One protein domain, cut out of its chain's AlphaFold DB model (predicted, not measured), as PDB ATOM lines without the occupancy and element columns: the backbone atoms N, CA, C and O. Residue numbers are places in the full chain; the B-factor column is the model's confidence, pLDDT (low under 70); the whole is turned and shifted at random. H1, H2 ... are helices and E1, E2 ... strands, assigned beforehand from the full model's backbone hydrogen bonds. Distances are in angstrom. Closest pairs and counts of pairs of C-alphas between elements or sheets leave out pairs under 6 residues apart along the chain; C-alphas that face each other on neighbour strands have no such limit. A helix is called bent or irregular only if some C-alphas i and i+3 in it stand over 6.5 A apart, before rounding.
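Overview. This is residues 46 to 98 of the 127 residues of an uncharacterized protein of Coptis chinensis (UniProt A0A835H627). The model is a flat, open loop of chain with an arm: E1 runs on through a tight link towards H1, the long helix H2 comes back opposite to H1, and E2 closes the loop by pairing beside E1. H3 follows E2, and its residues 91 to 94, with the tail 95 to 98, stick out from this body. The printed part has 53 residues, with three named helices and two named strands in the order E1, H1, H2, E2, H3; the sheet is E1 beside E2, parallel, and the class is mostly helix. The whole is loose, with a radius of gyration of the C-alphas of 12.6 A, and spans 37 by 29 by 9 A.

Arrangement. E1, residues 48 to 50, and E2, residues 82 to 84, are parallel neighbours at 28 degrees. C-alphas 49 and 83 face each other at 4.9 A; N 50 and O 83, and N 83 and O 48, are within hydrogen-bond range, each pair at 2.8 A. With H1, residues 52 to 57, and H2, residues 62 to 77, between them, they form a strand-helix-strand unit, two parallel strands joined through helices, with a right-handed crossover. H1 and H2 form a helical hairpin with a shallow tilt of 29 degrees, opposite ways. They only just touch, with 3 pairs of C-alphas within 8 A, and H2 does so with residues 62 to 66 alone; the closest C-alphas are those of Phe 55 and Val 62, 5.7 A apart. The closest C-alphas of H2 and E2 are those of Glu 74 and Leu 82, 6.8 A apart. H3, residues 87 to 94, only just touches H1, with 3 pairs of C-alphas within 8 A, the closest being those of Asp 53 and Leu 87, 6.7 A apart; the tilt is steep, 58 degrees, opposite ways. H3 is apart from E1 and from H2. In H1 and H3 every O i to N i+4 pair is within hydrogen-bond range; in H2, 10 of 12 are.

Along the chain. E1 begins at C-alpha 48, (33.955, 15.683, 14.682), and measures 6.6 A. H1 measures 9.2 A. H2, the longest helix, runs 20.9 A from C-alpha 62 at (35.297, 7.162, 30.512); it is irregular, but only just, with C-alphas 64 and 67 6.51 A apart. E2 measures 6.7 A, and H3 measures 10.3 A, ending at C-alpha 94, (50.574, 22.412, 15.766).

Size, cuts and confidence. The two C-alphas farthest apart are those of Glu 75 and Ser 97, at 37.7 A. Without residues 91 to 98, which stand free, the body spans 27 by 25 by 10 A. The printed part has no cut, and its four links between named elements are tight. The mean pLDDT of the printed part is 87.3, and no printed residue is under 70.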
ATOM      1  N   ARG A  46      30.619  18.141   9.484       90.94
ATOM      2  CA  ARG A  46      31.449  17.467   8.471       90.94
ATOM      3  C   ARG A  46      32.654  16.758   9.069       90.94
ATOM      4  O   ARG A  46      33.214  15.880   8.429       90.94
ATOM      5  N   HIS A  47      33.051  17.171  10.267       91.12
ATOM      6  CA  HIS A  47      34.201  16.643  10.973       91.12
ATOM      7  C   HIS A  47      33.984  16.823  12.477       91.12
ATOM      8  O   HIS A  47      33.677  17.928  12.928       91.12
ATOM      9  N   ILE A  48      34.094  15.737  13.230       93.38
ATOM     10  CA  ILE A  48      33.955  15.683  14.682       93.38
ATOM     11  C   ILE A  48      35.254  15.086  15.214       93.38
ATOM     12  O   ILE A  48      35.618  13.979  14.836       93.38
ATOM     13  N   ILE A  49      35.939  15.807  16.099       93.00
ATOM     14  CA  ILE A  49      37.183  15.334  16.710       93.00
ATOM     15  C   ILE A  49      36.887  14.871  18.132       93.00
ATOM     16  O   ILE A  49      36.309  15.615  18.926       93.00
ATOM     17  N   VAL A  50      37.311  13.655  18.456       91.69
ATOM     18  CA  VAL A  50      37.220  13.064  19.788       91.69
ATOM     19  C   VAL A  50      38.613  13.048  20.412       91.69
ATOM     20  O   VAL A  50      39.507  12.344  19.945       91.69
ATOM     21  N   ALA A  51      38.797  13.835  21.473       90.75
ATOM     22  CA  ALA A  51      40.027  13.857  22.259       90.75
ATOM     23  C   ALA A  51      39.945  12.849  23.417       90.75
ATOM     24  O   ALA A  51      39.523  13.187  24.524       90.75
ATOM     25  N   ASP A  52      40.303  11.591  23.151       85.81
ATOM     26  CA  ASP A  52      40.168  10.489  24.119       85.81
ATOM     27  C   ASP A  52      40.959  10.722  25.415       85.81
ATOM     28  O   ASP A  52      40.516  10.362  26.508       85.81
ATOM     29  N   ASP A  53      42.122  11.363  25.306       85.50
ATOM     30  CA  ASP A  53      42.977  11.711  26.436       85.50
ATOM     31  C   ASP A  53      42.324  12.738  27.373       85.50
ATOM     32  O   ASP A  53      42.518  12.668  28.585       85.50
ATOM     33  N   CYS A  54      41.450  13.615  26.868       84.75
ATOM     34  CA  CYS A  54      40.671  14.514  27.724       84.75
ATOM     35  C   CYS A  54      39.647  13.768  28.587       84.75
ATOM     36  O   CYS A  54      39.427  14.143  29.740       84.75
ATOM     37  N   PHE A  55      39.035  12.695  28.076       82.75
ATOM     38  CA  PHE A  55      38.096  11.904  28.873       82.75
ATOM     39  C   PHE A  55      38.803  11.186  30.026       82.75
ATOM     40  O   PHE A  55      38.236  11.097  31.114       82.75
ATOM     41  N   GLN A  56      40.049  10.741  29.828       78.88
ATOM     42  CA  GLN A  56      40.864  10.112  30.878       78.88
ATOM     43  C   GLN A  56      41.196  11.070  32.028       78.88
ATOM     44  O   GLN A  56      41.315  10.637  33.171       78.88
ATOM     45  N   LEU A  57      41.318  12.366  31.730       75.75
ATOM     46  CA  LEU A  57      41.548  13.417  32.724       75.75
ATOM     47  C   LEU A  57      40.260  13.865  33.429       75.75
ATOM     48  O   LEU A  57      40.318  14.566  34.440       75.75
ATOM     49  N   SER A  58      39.091  13.497  32.903       72.81
ATOM     50  CA  SER A  58      37.811  13.914  33.464       72.81
ATOM     51  C   SER A  58      37.464  13.127  34.734       72.81
ATOM     52  O   SER A  58      37.774  11.945  34.866       72.81
ATOM     53  N   CYS A  59      36.736  13.752  35.666       74.06
ATOM     54  CA  CYS A  59      36.208  13.065  36.854       74.06
ATOM     55  C   CYS A  59      35.101  12.039  36.529       74.06
ATOM     56  O   CYS A  59      34.575  11.390  37.432       74.06
ATOM     57  N   ILE A  60      34.703  11.916  35.259       74.69
ATOM     58  CA  ILE A  60      33.615  11.054  34.808       74.69
ATOM     59  C   ILE A  60      34.215   9.730  34.316       74.69
ATOM     60  O   ILE A  60      35.152   9.746  33.519       74.69
ATOM     61  N   PRO A  61      33.674   8.563  34.717       76.75
ATOM     62  CA  PRO A  61      34.156   7.286  34.206       76.75
ATOM     63  C   PRO A  61      34.037   7.213  32.676       76.75
ATOM     64  O   PRO A  61      32.928   7.141  32.141       76.75
ATOM     65  N   VAL A  62      35.183   7.171  31.986       72.44
ATOM     66  CA  VAL A  62      35.297   7.162  30.512       72.44
ATOM     67  C   VAL A  62      34.350   6.146  29.872       72.44
ATOM     68  O   VAL A  62      33.567   6.490  28.990       72.44
ATOM     69  N   ARG A  63      34.333   4.917  30.401       73.69
ATOM     70  CA  ARG A  63      33.517   3.813  29.872       73.69
ATOM     71  C   ARG A  63      32.011   4.056  29.920       73.69
ATOM     72  O   ARG A  63      31.261   3.462  29.161       73.69
ATOM     73  N   ARG A  64      31.532   4.892  30.847       75.62
ATOM     74  CA  ARG A  64      30.085   5.089  31.032       75.62
ATOM     75  C   ARG A  64      29.514   6.197  30.168       75.62
ATOM     76  O   ARG A  64      28.322   6.167  29.886       75.62
ATOM     77  N   VAL A  65      30.334   7.174  29.795       81.81
ATOM     78  CA  VAL A  65      29.848   8.380  29.121       81.81
ATOM     79  C   VAL A  65      30.528   8.571  27.779       81.81
ATOM     80  O   VAL A  65      29.827   8.701  26.783       81.81
ATOM     81  N   ALA A  66      31.860   8.526  27.720       86.38
ATOM     82  CA  ALA A  66      32.585   8.768  26.477       86.38
ATOM     83  C   ALA A  66      32.251   7.701  25.428       86.38
ATOM     84  O   ALA A  66      31.783   8.041  24.349       86.38
ATOM     85  N   GLU A  67      32.382   6.416  25.775       88.94
ATOM     86  CA  GLU A  67      32.111   5.307  24.844       88.94
ATOM     87  C   GLU A  67      30.670   5.334  24.309       88.94
ATOM     88  O   GLU A  67      30.445   5.151  23.114       88.94
ATOM     89  N   VAL A  68      29.694   5.615  25.180       90.94
ATOM     90  CA  VAL A  68      28.278   5.708  24.795       90.94
ATOM     91  C   VAL A  68      28.050   6.885  23.850       90.94
ATOM     92  O   VAL A  68      27.421   6.719  22.810       90.94
ATOM     93  N   VAL A  69      28.575   8.066  24.183       90.31
ATOM     94  CA  VAL A  69      28.406   9.274  23.364       90.31
ATOM     95  C   VAL A  69      29.103   9.130  22.014       90.31
ATOM     96  O   VAL A  69      28.512   9.487  21.001       90.31
ATOM     97  N   ILE A  70      30.316   8.574  21.982       91.00
ATOM     98  CA  ILE A  70      31.073   8.328  20.748       91.00
ATOM     99  C   ILE A  70      30.293   7.376  19.846       91.00
ATOM    100  O   ILE A  70      30.049   7.706  18.690       91.00
ATOM    101  N   LYS A  71      29.817   6.246  20.382       92.69
ATOM    102  CA  LYS A  71      29.038   5.278  19.604       92.69
ATOM    103  C   LYS A  71      27.751   5.891  19.045       92.69
ATOM    104  O   LYS A  71      27.439   5.705  17.873       92.69
ATOM    105  N   LEU A  72      27.017   6.652  19.856       93.50
ATOM    106  CA  LEU A  72      25.815   7.351  19.390       93.50
ATOM    107  C   LEU A  72      26.145   8.401  18.321       93.50
ATOM    108  O   LEU A  72      25.394   8.567  17.363       93.50
ATOM    109  N   ALA A  73      27.269   9.108  18.453       92.44
ATOM    110  CA  ALA A  73      27.718  10.061  17.448       92.44
ATOM    111  C   ALA A  73      28.097   9.364  16.130       92.44
ATOM    112  O   ALA A  73      27.729   9.860  15.068       92.44
ATOM    113  N   GLU A  74      28.756   8.200  16.183       93.00
ATOM    114  CA  GLU A  74      29.013   7.363  15.003       93.00
ATOM    115  C   GLU A  74      27.702   6.921  14.331       93.00
ATOM    116  O   GLU A  74      27.606   6.966  13.105       93.00
ATOM    117  N   GLU A  75      26.684   6.536  15.110       93.69
ATOM    118  CA  GLU A  75      25.367   6.135  14.592       93.69
ATOM    119  C   GLU A  75      24.606   7.303  13.936       93.69
ATOM    120  O   GLU A  75      23.979   7.118  12.893       93.69
ATOM    121  N   ILE A  76      24.665   8.511  14.513       93.12
ATOM    122  CA  ILE A  76      23.918   9.684  14.023       93.12
ATOM    123  C   ILE A  76      24.621  10.365  12.841       93.12
ATOM    124  O   ILE A  76      23.961  10.788  11.890       93.12
ATOM    125  N   PHE A  77      25.944  10.524  12.907       91.88
ATOM    126  CA  PHE A  77      26.711  11.335  11.950       91.88
ATOM    127  C   PHE A  77      27.543  10.504  10.970       91.88
ATOM    128  O   PHE A  77      27.994  11.031   9.953       91.88
ATOM    129  N   GLY A  78      27.708   9.208  11.233       91.69
ATOM    130  CA  GLY A  78      28.553   8.317  10.453       91.69
ATOM    131  C   GLY A  78      29.995   8.306  10.952       91.69
ATOM    132  O   GLY A  78      30.576   9.327  11.319       91.69
ATOM    133  N   ARG A  79      30.604   7.122  10.919       88.06
ATOM    134  CA  ARG A  79      31.963   6.892  11.422       88.06
ATOM    135  C   ARG A  79      33.031   7.700  10.688       88.06
ATOM    136  O   ARG A  79      34.003   8.120  11.293       88.06
ATOM    137  N   GLN A  80      32.829   7.963   9.400       89.00
ATOM    138  CA  GLN A  80      33.741   8.751   8.566       89.00
ATOM    139  C   GLN A  80      33.832  10.230   8.967       89.00
ATOM    140  O   GLN A  80      34.760  10.918   8.556       89.00
ATOM    141  N   VAL A  81      32.851  10.729   9.725       89.88
ATOM    142  CA  VAL A  81      32.829  12.108  10.220       89.88
ATOM    143  C   VAL A  81      33.619  12.231  11.526       89.88
ATOM    144  O   VAL A  81      34.064  13.331  11.846       89.88
ATOM    145  N   LEU A  82      33.818  11.128  12.261       93.31
ATOM    146  CA  LEU A  82      34.553  11.110  13.523       93.31
ATOM    147  C   LEU A  82      36.040  10.788  13.321       93.31
ATOM    148  O   LEU A  82      36.399   9.775  12.725       93.31
ATOM    149  N   GLU A  83      36.904  11.615  13.899       93.06
ATOM    150  CA  GLU A  83      38.342  11.378  14.024       93.06
ATOM    151  C   GLU A  83      38.728  11.360  15.503       93.06
ATOM    152  O   GLU A  83      38.376  12.260  16.264       93.06
ATOM    153  N   HIS A  84      39.484  10.345  15.911       92.00
ATOM    154  CA  HIS A  84      40.061  10.278  17.248       92.00
ATOM    155  C   HIS A  84      41.459  10.879  17.222       92.00
ATOM    156  O   HIS A  84      42.302  10.460  16.426       92.00
ATOM    157  N   LYS A  85      41.719  11.846  18.101       92.00
ATOM    158  CA  LYS A  85      42.987  12.572  18.131       92.00
ATOM    159  C   LYS A  85      43.502  12.696  19.552       92.00
ATOM    160  O   LYS A  85      42.759  13.064  20.450       92.00
ATOM    161  N   ASN A  86      44.785  12.415  19.757       91.12
ATOM    162  CA  ASN A  86      45.431  12.680  21.035       91.12
ATOM    163  C   ASN A  86      45.789  14.172  21.116       91.12
ATOM    164  O   ASN A  86      46.588  14.659  20.308       91.12
ATOM    165  N   LEU A  87      45.184  14.889  22.063       89.31
ATOM    166  CA  LEU A  87      45.319  16.339  22.164       89.31
ATOM    167  C   LEU A  87      46.755  16.762  22.480       89.31
ATOM    168  O   LEU A  87      47.240  17.722  21.887       89.31
ATOM    169  N   GLU A  88      47.455  16.034  23.349       87.69
ATOM    170  CA  GLU A  88      48.851  16.350  23.677       87.69
ATOM    171  C   GLU A  88      49.753  16.301  22.432       87.69
ATOM    172  O   GLU A  88      50.441  17.270  22.117       87.69
ATOM    173  N   SER A  89      49.673  15.214  21.660       90.00
ATOM    174  CA  SER A  89      50.445  15.059  20.421       90.00
ATOM    175  C   SER A  89      50.106  16.118  19.367       90.00
ATOM    176  O   SER A  89      50.979  16.547  18.615       90.00
ATOM    177  N   PHE A  90      48.845  16.560  19.327       91.12
ATOM    178  CA  PHE A  90      48.394  17.619  18.432       91.12
ATOM    179  C   PHE A  90      48.957  18.981  18.837       91.12
ATOM    180  O   PHE A  90      49.395  19.741  17.980       91.12
ATOM    181  N   LEU A  91      48.986  19.297  20.132       89.94
ATOM    182  CA  LEU A  91      49.593  20.536  20.619       89.94
ATOM    183  C   LEU A  91      51.103  20.551  20.355       89.94
ATOM    184  O   LEU A  91      51.640  21.574  19.935       89.94
ATOM    185  N   ASP A  92      51.767  19.408  20.512       87.81
ATOM    186  CA  ASP A  92      53.190  19.260  20.206       87.81
ATOM    187  C   ASP A  92      53.531  19.485  18.725       87.81
ATOM    188  O   ASP A  92      54.651  19.927  18.423       87.81
ATOM    189  N   SER A  93      52.608  19.147  17.814       90.50
ATOM    190  CA  SER A  93      52.778  19.326  16.369       90.50
ATOM    191  C   SER A  93      52.367  20.720  15.903       90.50
ATOM    192  O   SER A  93      53.147  21.391  15.231       90.50
ATOM    193  N   GLU A  94      51.170  21.174  16.279       90.38
ATOM    194  CA  GLU A  94      50.574  22.412  15.766       90.38
ATOM    195  C   GLU A  94      50.984  23.656  16.549       90.38
ATOM    196  O   GLU A  94      50.924  24.767  16.021       90.38
ATOM    197  N   VAL A  95      51.412  23.500  17.805       90.06
ATOM    198  CA  VAL A  95      51.795  24.623  18.668       90.06
ATOM    199  C   VAL A  95      53.180  24.397  19.292       90.06
ATOM    200  O   VAL A  95      53.320  24.330  20.516       90.06
ATOM    201  N   PRO A  96      54.263  24.357  18.485       84.38
ATOM    202  CA  PRO A  96      55.612  24.089  18.992       84.38
ATOM    203  C   PRO A  96      56.092  25.103  20.036       84.38
ATOM    204  O   PRO A  96      56.953  24.783  20.851       84.38
ATOM    205  N   SER A  97      55.534  26.320  20.041       86.56
ATOM    206  CA  SER A  97      55.846  27.355  21.032       86.56
ATOM    207  C   SER A  97      55.478  26.952  22.462       86.56
ATOM    208  O   SER A  97      56.077  27.468  23.402       86.56
ATOM    209  N   LEU A  98      54.538  26.015  22.651       82.56
ATOM    210  CA  LEU A  98      54.215  25.486  23.979       82.56
ATOM    211  C   LEU A  98      55.379  24.698  24.583       82.56
ATOM    212  O   LEU A  98      55.527  24.680  25.805       82.56
TER     213      LEU A  98